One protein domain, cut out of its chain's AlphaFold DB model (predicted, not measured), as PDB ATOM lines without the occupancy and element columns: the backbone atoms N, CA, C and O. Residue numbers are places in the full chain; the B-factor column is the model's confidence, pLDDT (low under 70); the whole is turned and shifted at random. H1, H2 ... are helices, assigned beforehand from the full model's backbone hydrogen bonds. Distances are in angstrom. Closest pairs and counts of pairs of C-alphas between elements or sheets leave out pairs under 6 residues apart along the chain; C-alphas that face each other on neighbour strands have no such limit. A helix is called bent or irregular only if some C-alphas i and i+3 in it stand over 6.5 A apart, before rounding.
ATOM      1  N   LEU A  58      54.445 -16.025 -29.226       69.75
ATOM      2  CA  LEU A  58      54.152 -16.545 -27.891       69.75
ATOM      3  C   LEU A  58      52.809 -16.039 -27.338       69.75
ATOM      4  O   LEU A  58      52.028 -16.812 -26.788       69.75
ATOM      5  N   ALA A  59      52.495 -14.753 -27.525       69.88
ATOM      6  CA  ALA A  59      51.197 -14.216 -27.123       69.88
ATOM      7  C   ALA A  59      50.054 -14.823 -27.950       69.88
ATOM      8  O   ALA A  59      48.990 -15.135 -27.420       69.88
ATOM      9  N   ARG A  60      50.286 -15.046 -29.247       72.75
ATOM     10  CA  ARG A  60      49.314 -15.690 -30.131       72.75
ATOM     11  C   ARG A  60      49.073 -17.152 -29.745       72.75
ATOM     12  O   ARG A  60      47.924 -17.578 -29.744       72.75
ATOM     13  N   SER A  61      50.116 -17.904 -29.384       75.31
ATOM     14  CA  SER A  61      49.968 -19.293 -28.930       75.31
ATOM     15  C   SER A  61      49.223 -19.402 -27.600       75.31
ATOM     16  O   SER A  61      48.396 -20.297 -27.452       75.31
ATOM     17  N   LEU A  62      49.455 -18.477 -26.659       79.31
ATOM     18  CA  LEU A  62      48.729 -18.450 -25.384       79.31
ATOM     19  C   LEU A  62      47.235 -18.159 -25.582       79.31
ATOM     20  O   LEU A  62      46.410 -18.852 -24.997       79.31
ATOM     21  N   LEU A  63      46.885 -17.216 -26.464       78.69
ATOM     22  CA  LEU A  63      45.484 -16.928 -26.807       78.69
ATOM     23  C   LEU A  63      44.782 -18.125 -27.469       78.69
ATOM     24  O   LEU A  63      43.618 -18.393 -27.190       78.69
ATOM     25  N   ILE A  64      45.483 -18.863 -28.340       81.94
ATOM     26  CA  ILE A  64      44.939 -20.084 -28.959       81.94
ATOM     27  C   ILE A  64      44.709 -21.165 -27.897       81.94
ATOM     28  O   ILE A  64      43.666 -21.818 -27.909       81.94
ATOM     29  N   LEU A  65      45.654 -21.345 -26.973       84.06
ATOM     30  CA  LEU A  65      45.525 -22.309 -25.882       84.06
ATOM     31  C   LEU A  65      44.341 -21.966 -24.966       84.06
ATOM     32  O   LEU A  65      43.549 -22.846 -24.643       84.06
ATOM     33  N   GLU A  66      44.188 -20.694 -24.598       82.31
ATOM     34  CA  GLU A  66      43.051 -20.205 -23.810       82.31
ATOM     35  C   GLU A  66      41.718 -20.512 -24.507       82.31
ATOM     36  O   GLU A  66      40.802 -21.061 -23.894       82.31
ATOM     37  N   PHE A  67      41.626 -20.252 -25.814       84.62
ATOM     38  CA  PHE A  67      40.430 -20.552 -26.602       84.62
ATOM     39  C   PHE A  67      40.106 -22.054 -26.641       84.62
ATOM     40  O   PHE A  67      38.946 -22.440 -26.493       84.62
ATOM     41  N   LEU A  68      41.121 -22.913 -26.782       87.12
ATOM     42  CA  LEU A  68      40.952 -24.369 -26.741       87.12
ATOM     43  C   LEU A  68      40.469 -24.860 -25.371       87.12
ATOM     44  O   LEU A  68      39.606 -25.735 -25.317       87.12
ATOM     45  N   ILE A  69      40.975 -24.284 -24.275       85.31
ATOM     46  CA  ILE A  69      40.528 -24.605 -22.910       85.31
ATOM     47  C   ILE A  69      39.057 -24.221 -22.726       85.31
ATOM     48  O   ILE A  69      38.278 -25.018 -22.202       85.31
ATOM     49  N   ILE A  70      38.652 -23.039 -23.198       84.94
ATOM     50  CA  ILE A  70      37.263 -22.568 -23.108       84.94
ATOM     51  C   ILE A  70      36.328 -23.467 -23.928       84.94
ATOM     52  O   ILE A  70      35.294 -23.900 -23.422       84.94
ATOM     53  N   ILE A  71      36.695 -23.809 -25.166       86.44
ATOM     54  CA  ILE A  71      35.910 -24.748 -25.983       86.44
ATOM     55  C   ILE A  71      35.828 -26.117 -25.307       86.44
ATOM     56  O   ILE A  71      34.746 -26.697 -25.248       86.44
ATOM     57  N   GLY A  72      36.946 -26.624 -24.784       84.94
ATOM     58  CA  GLY A  72      36.991 -27.896 -24.067       84.94
ATOM     59  C   GLY A  72      36.063 -27.904 -22.852       84.94
ATOM     60  O   GLY A  72      35.329 -28.870 -22.652       84.94
ATOM     61  N   PHE A  73      36.023 -26.800 -22.101       84.62
ATOM     62  CA  PHE A  73      35.103 -26.609 -20.983       84.62
ATOM     63  C   PHE A  73      33.635 -26.687 -21.424       84.62
ATOM     64  O   PHE A  73      32.865 -27.457 -20.851       84.62
ATOM     65  N   PHE A  74      33.243 -25.960 -22.476       83.81
ATOM     66  CA  PHE A  74      31.867 -26.006 -22.986       83.81
ATOM     67  C   PHE A  74      31.510 -27.362 -23.617       83.81
ATOM     68  O   PHE A  74      30.394 -27.847 -23.450       83.81
ATOM     69  N   ALA A  75      32.445 -28.022 -24.300       85.62
ATOM     70  CA  ALA A  75      32.225 -29.358 -24.849       85.62
ATOM     71  C   ALA A  75      32.011 -30.398 -23.737       85.62
ATOM     72  O   ALA A  75      31.117 -31.239 -23.839       85.62
ATOM     73  N   ALA A  76      32.791 -30.317 -22.654       82.00
ATOM     74  CA  ALA A  76      32.605 -31.151 -21.470       82.00
ATOM     75  C   ALA A  76      31.278 -30.846 -20.756       82.00
ATOM     76  O   ALA A  76      30.608 -31.777 -20.321       82.00
ATOM     77  N   PHE A  77      30.864 -29.575 -20.710       79.19
ATOM     78  CA  PHE A  77      29.569 -29.147 -20.168       79.19
ATOM     79  C   PHE A  77      28.383 -29.825 -20.858       79.19
ATOM     80  O   PHE A  77      27.522 -30.387 -20.186       79.19
ATOM     81  N   PHE A  78      28.357 -29.836 -22.193       81.19
ATOM     82  CA  PHE A  78      27.267 -30.480 -22.932       81.19
ATOM     83  C   PHE A  78      27.334 -32.009 -22.908       81.19
ATOM     84  O   PHE A  78      26.298 -32.666 -22.971       81.19
ATOM     85  N   ARG A  79      28.540 -32.583 -22.846       85.25
ATOM     86  CA  ARG A  79      28.731 -34.035 -22.947       85.25
ATOM     87  C   ARG A  79      28.605 -34.759 -21.607       85.25
ATOM     88  O   ARG A  79      28.187 -35.911 -21.596       85.25
ATOM     89  N   TYR A  80      28.963 -34.103 -20.504       83.75
ATOM     90  CA  TYR A  80      28.977 -34.695 -19.166       83.75
ATOM     91  C   TYR A  80      28.499 -33.694 -18.095       83.75
ATOM     92  O   TYR A  80      29.294 -33.234 -17.268       83.75
ATOM     93  N   PRO A  81      27.200 -33.351 -18.078       77.06
ATOM     94  CA  PRO A  81      26.652 -32.358 -17.150       77.06
ATOM     95  C   PRO A  81      26.750 -32.786 -15.675       77.06
ATOM     96  O   PRO A  81      26.808 -31.941 -14.787       77.06
ATOM     97  N   GLU A  82      26.824 -34.090 -15.401       81.19
ATOM     98  CA  GLU A  82      26.860 -34.659 -14.047       81.19
ATOM     99  C   GLU A  82      28.098 -34.230 -13.240       81.19
ATOM    100  O   GLU A  82      28.001 -34.021 -12.030       81.19
ATOM    101  N   TYR A  83      29.245 -33.999 -13.894       72.56
ATOM    102  CA  TYR A  83      30.462 -33.534 -13.214       72.56
ATOM    103  C   TYR A  83      30.326 -32.121 -12.630       72.56
ATOM    104  O   TYR A  83      31.095 -31.749 -11.746       72.56
ATOM    105  N   PHE A  84      29.344 -31.336 -13.084       65.69
ATOM    106  CA  PHE A  84      29.147 -29.955 -12.644       65.69
ATOM    107  C   PHE A  84      28.318 -29.823 -11.366       65.69
ATOM    108  O   PHE A  84      28.350 -28.761 -10.748       65.69
ATOM    109  N   LEU A  85      27.647 -30.889 -10.916       68.25
ATOM    110  CA  LEU A  85      26.916 -30.891  -9.640       68.25
ATOM    111  C   LEU A  85      27.842 -30.677  -8.430       68.25
ATOM    112  O   LEU A  85      27.400 -30.172  -7.402       68.25
ATOM    113  N   ASN A  86      29.131 -30.999  -8.575       71.19
ATOM    114  CA  ASN A  86      30.138 -30.896  -7.515       71.19
ATOM    115  C   ASN A  86      31.078 -29.690  -7.673       71.19
ATOM    116  O   ASN A  86      32.076 -29.590  -6.958       71.19
ATOM    117  N   ILE A  87      30.805 -28.788  -8.619       74.94
ATOM    118  CA  ILE A  87      31.725 -27.707  -8.979       74.94
ATOM    119  C   ILE A  87      31.019 -26.354  -8.875       74.94
ATOM    120  O   ILE A  87      29.874 -26.187  -9.286       74.94
ATOM    121  N   ASN A  88      31.726 -25.347  -8.356       81.00
ATOM    122  CA  ASN A  88      31.223 -23.979  -8.267       81.00
ATOM    123  C   ASN A  88      31.228 -23.307  -9.655       81.00
ATOM    124  O   ASN A  88      32.167 -22.609 -10.042       81.00
ATOM    125  N   LEU A  89      30.167 -23.559 -10.419       78.31
ATOM    126  CA  LEU A  89      29.988 -23.085 -11.790       78.31
ATOM    127  C   LEU A  89      30.043 -21.543 -11.918       78.31
ATOM    128  O   LEU A  89      30.748 -21.065 -12.811       78.31
ATOM    129  N   PRO A  90      29.432 -20.746 -11.014       81.12
ATOM    130  CA  PRO A  90      29.621 -19.292 -10.987       81.12
ATOM    131  C   PRO A  90      31.086 -18.859 -10.853       81.12
ATOM    132  O   PRO A  90      31.526 -17.950 -11.558       81.12
ATOM    133  N   LEU A  91      31.862 -19.529  -9.992       82.00
ATOM    134  CA  LEU A  91      33.281 -19.221  -9.802       82.00
ATOM    135  C   LEU A  91      34.080 -19.493 -11.082       82.00
ATOM    136  O   LEU A  91      34.847 -18.636 -11.517       82.00
ATOM    137  N   ILE A  92      33.868 -20.637 -11.735       82.81
ATOM    138  CA  ILE A  92      34.588 -20.972 -12.972       82.81
ATOM    139  C   ILE A  92      34.244 -20.002 -14.103       82.81
ATOM    140  O   ILE A  92      35.146 -19.521 -14.789       82.81
ATOM    141  N   LEU A  93      32.966 -19.653 -14.265       83.06
ATOM    142  CA  LEU A  93      32.555 -18.658 -15.256       83.06
ATOM    143  C   LEU A  93      33.176 -17.285 -14.974       83.06
ATOM    144  O   LEU A  93      33.605 -16.614 -15.910       83.06
ATOM    145  N   SER A  94      33.284 -16.886 -13.701       80.38
ATOM    146  CA  SER A  94      33.941 -15.628 -13.326       80.38
ATOM    147  C   SER A  94      35.438 -15.626 -13.661       80.38
ATOM    148  O   SER A  94      35.950 -14.624 -14.162       80.38
ATOM    149  N   ILE A  95      36.121 -16.762 -13.480       84.00
ATOM    150  CA  ILE A  95      37.533 -16.933 -13.843       84.00
ATOM    151  C   ILE A  95      37.699 -16.855 -15.365       84.00
ATOM    152  O   ILE A  95      38.536 -16.092 -15.844       84.00
ATOM    153  N   ILE A  96      36.874 -17.571 -16.135       84.00
ATOM    154  CA  ILE A  96      36.905 -17.528 -17.607       84.00
ATOM    155  C   ILE A  96      36.657 -16.100 -18.114       84.00
ATOM    156  O   ILE A  96      37.390 -15.611 -18.973       84.00
ATOM    157  N   ALA A  97      35.663 -15.404 -17.559       81.31
ATOM    158  CA  ALA A  97      35.356 -14.026 -17.931       81.31
ATOM    159  C   ALA A  97      36.507 -13.060 -17.600       81.31
ATOM    160  O   ALA A  97      36.818 -12.175 -18.400       81.31
ATOM    161  N   PHE A  98      37.163 -13.244 -16.450       82.06
ATOM    162  CA  PHE A  98      38.330 -12.462 -16.051       82.06
ATOM    163  C   PHE A  98      39.495 -12.650 -17.032       82.06
ATOM    164  O   PHE A  98      40.039 -11.661 -17.525       82.06
ATOM    165  N   PHE A  99      39.839 -13.893 -17.380       80.44
ATOM    166  CA  PHE A  99      40.912 -14.176 -18.341       80.44
ATOM    167  C   PHE A  99      40.607 -13.603 -19.731       80.44
ATOM    168  O   PHE A  99      41.426 -12.850 -20.264       80.44
ATOM    169  N   LEU A 100      39.386 -13.803 -20.240       81.31
ATOM    170  CA  LEU A 100      38.948 -13.227 -21.515       81.31
ATOM    171  C   LEU A 100      39.068 -11.699 -21.533       81.31
ATOM    172  O   LEU A 100      39.544 -11.125 -22.516       81.31
ATOM    173  N   TYR A 101      38.669 -11.025 -20.449       78.62
ATOM    174  CA  TYR A 101      38.781  -9.571 -20.339       78.62
ATOM    175  C   TYR A 101      40.238  -9.102 -20.449       78.62
ATOM    176  O   TYR A 101      40.538  -8.194 -21.230       78.62
ATOM    177  N   PHE A 102      41.157  -9.739 -19.716       77.75
ATOM    178  CA  PHE A 102      42.580  -9.398 -19.763       77.75
ATOM    179  C   PHE A 102      43.213  -9.711 -21.120       77.75
ATOM    180  O   PHE A 102      43.998  -8.904 -21.620       77.75
ATOM    181  N   SER A 103      42.835 -10.820 -21.748       74.25
ATOM    182  CA  SER A 103      43.304 -11.210 -23.079       74.25
ATOM    183  C   SER A 103      42.850 -10.236 -24.164       74.25
ATOM    184  O   SER A 103      43.660  -9.796 -24.987       74.25
ATOM    185  N   VAL A 104      41.588  -9.799 -24.125       73.62
ATOM    186  CA  VAL A 104      41.065  -8.753 -25.019       73.62
ATOM    187  C   VAL A 104      41.750  -7.412 -24.751       73.62
ATOM    188  O   VAL A 104      42.169  -6.732 -25.691       73.62
ATOM    189  N   PHE A 105      41.920  -7.031 -23.484       71.38
ATOM    190  CA  PHE A 105      42.612  -5.798 -23.117       71.38
ATOM    191  C   PHE A 105      44.067  -5.797 -23.608       71.38
ATOM    192  O   PHE A 105      44.523  -4.822 -24.210       71.38
ATOM    193  N   TYR A 106      44.783  -6.907 -23.417       72.69
ATOM    194  CA  TYR A 106      46.149  -7.092 -23.891       72.69
ATOM    195  C   TYR A 106      46.228  -7.026 -25.420       72.69
ATOM    196  O   TYR A 106      47.045  -6.271 -25.952       72.69
ATOM    197  N   TYR A 107      45.333  -7.731 -26.123       67.25
ATOM    198  CA  TYR A 107      45.215  -7.679 -27.581       67.25
ATOM    199  C   TYR A 107      45.059  -6.238 -28.072       67.25
ATOM    200  O   TYR A 107      45.809  -5.794 -28.942       67.25
ATOM    201  N   ILE A 108      44.128  -5.479 -27.486       61.09
ATOM    202  CA  ILE A 108      43.873  -4.081 -27.853       61.09
ATOM    203  C   ILE A 108      45.105  -3.211 -27.565       61.09
ATOM    204  O   ILE A 108      45.471  -2.368 -28.381       61.09
ATOM    205  N   CYS A 109      45.768  -3.397 -26.427       60.91
ATOM    206  CA  CYS A 109      46.948  -2.621 -26.047       60.91
ATOM    207  C   CYS A 109      48.180  -2.887 -26.928       60.91
ATOM    208  O   CYS A 109      48.907  -1.940 -27.246       60.91
ATOM    209  N   GLU A 110      48.417  -4.132 -27.343       58.38
ATOM    210  CA  GLU A 110      49.547  -4.487 -28.215       58.38
ATOM    211  C   GLU A 110      49.286  -4.130 -29.684       58.38
ATOM    212  O   GLU A 110      50.149  -3.539 -30.336       58.38
ATOM    213  N   THR A 111      48.080  -4.404 -30.192       50.41
ATOM    214  CA  THR A 111      47.729  -4.169 -31.606       50.41
ATOM    215  C   THR A 111      47.359  -2.719 -31.923       50.41
ATOM    216  O   THR A 111      47.225  -2.355 -33.096       50.41
ATOM    217  N   LYS A 112      47.230  -1.863 -30.899       45.09
ATOM    218  CA  LYS A 112      47.019  -0.421 -31.059       45.09
ATOM    219  C   LYS A 112      48.097   0.183 -31.960       45.09
ATOM    220  O   LYS A 112      49.294   0.067 -31.700       45.09
TER     221      LYS A 112
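This is residues 58 to 112 of the 197 residues of an uncharacterized protein of Legionella qingyii (UniProt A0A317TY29). The model is a long, narrow U: two long helices, H1 and H3, lie side by side with few contacts, and the short helix H2 crosses between them at one end. The printed part has 55 residues with three named helices in the order H1, H2, H3 and no named strand; it is all helix. It is loose, a rod of 43 by 19 by 14 A with a radius of gyration of the C-alphas of 13.5 A.

H1, residues 58 to 79, begins at C-alpha 58 (54.152, -16.545, -27.891) and is 31.3 A long. H2 is residues 81 to 86, 10.4 A; it is neither bent nor irregular, but only just: C-alphas 83 and 86 are 6.3 A apart. H3, residues 89 to 111, is 32.6 A long and ends at C-alpha 111 (47.729, -4.169, -31.606).

H1 and H3 are close but not clearly touching, the closest C-alphas, of Leu 63 and Ser 103, being 7.2 A apart. They run opposite ways at a shallow tilt of 26 degrees. H2 is about perpendicular to H1, at 80 degrees, and close but not clearly touching, with closest C-alphas Phe 77 and Phe 84 at 7.6 A. H2 and H3 meet only through their link. Every O i to N i+4 pair is within hydrogen-bond range in H1 and H3; in H2 0 of 2 are, beside 2 of 3 O i to N i+3 pairs.

The C-alphas farthest apart, of Glu 82 and Lys 112, are 43.2 A apart. The printed part has no cut, and both links are tight. Residues 58 to 59, 84 to 85 and 107 to 112 have pLDDT under 70.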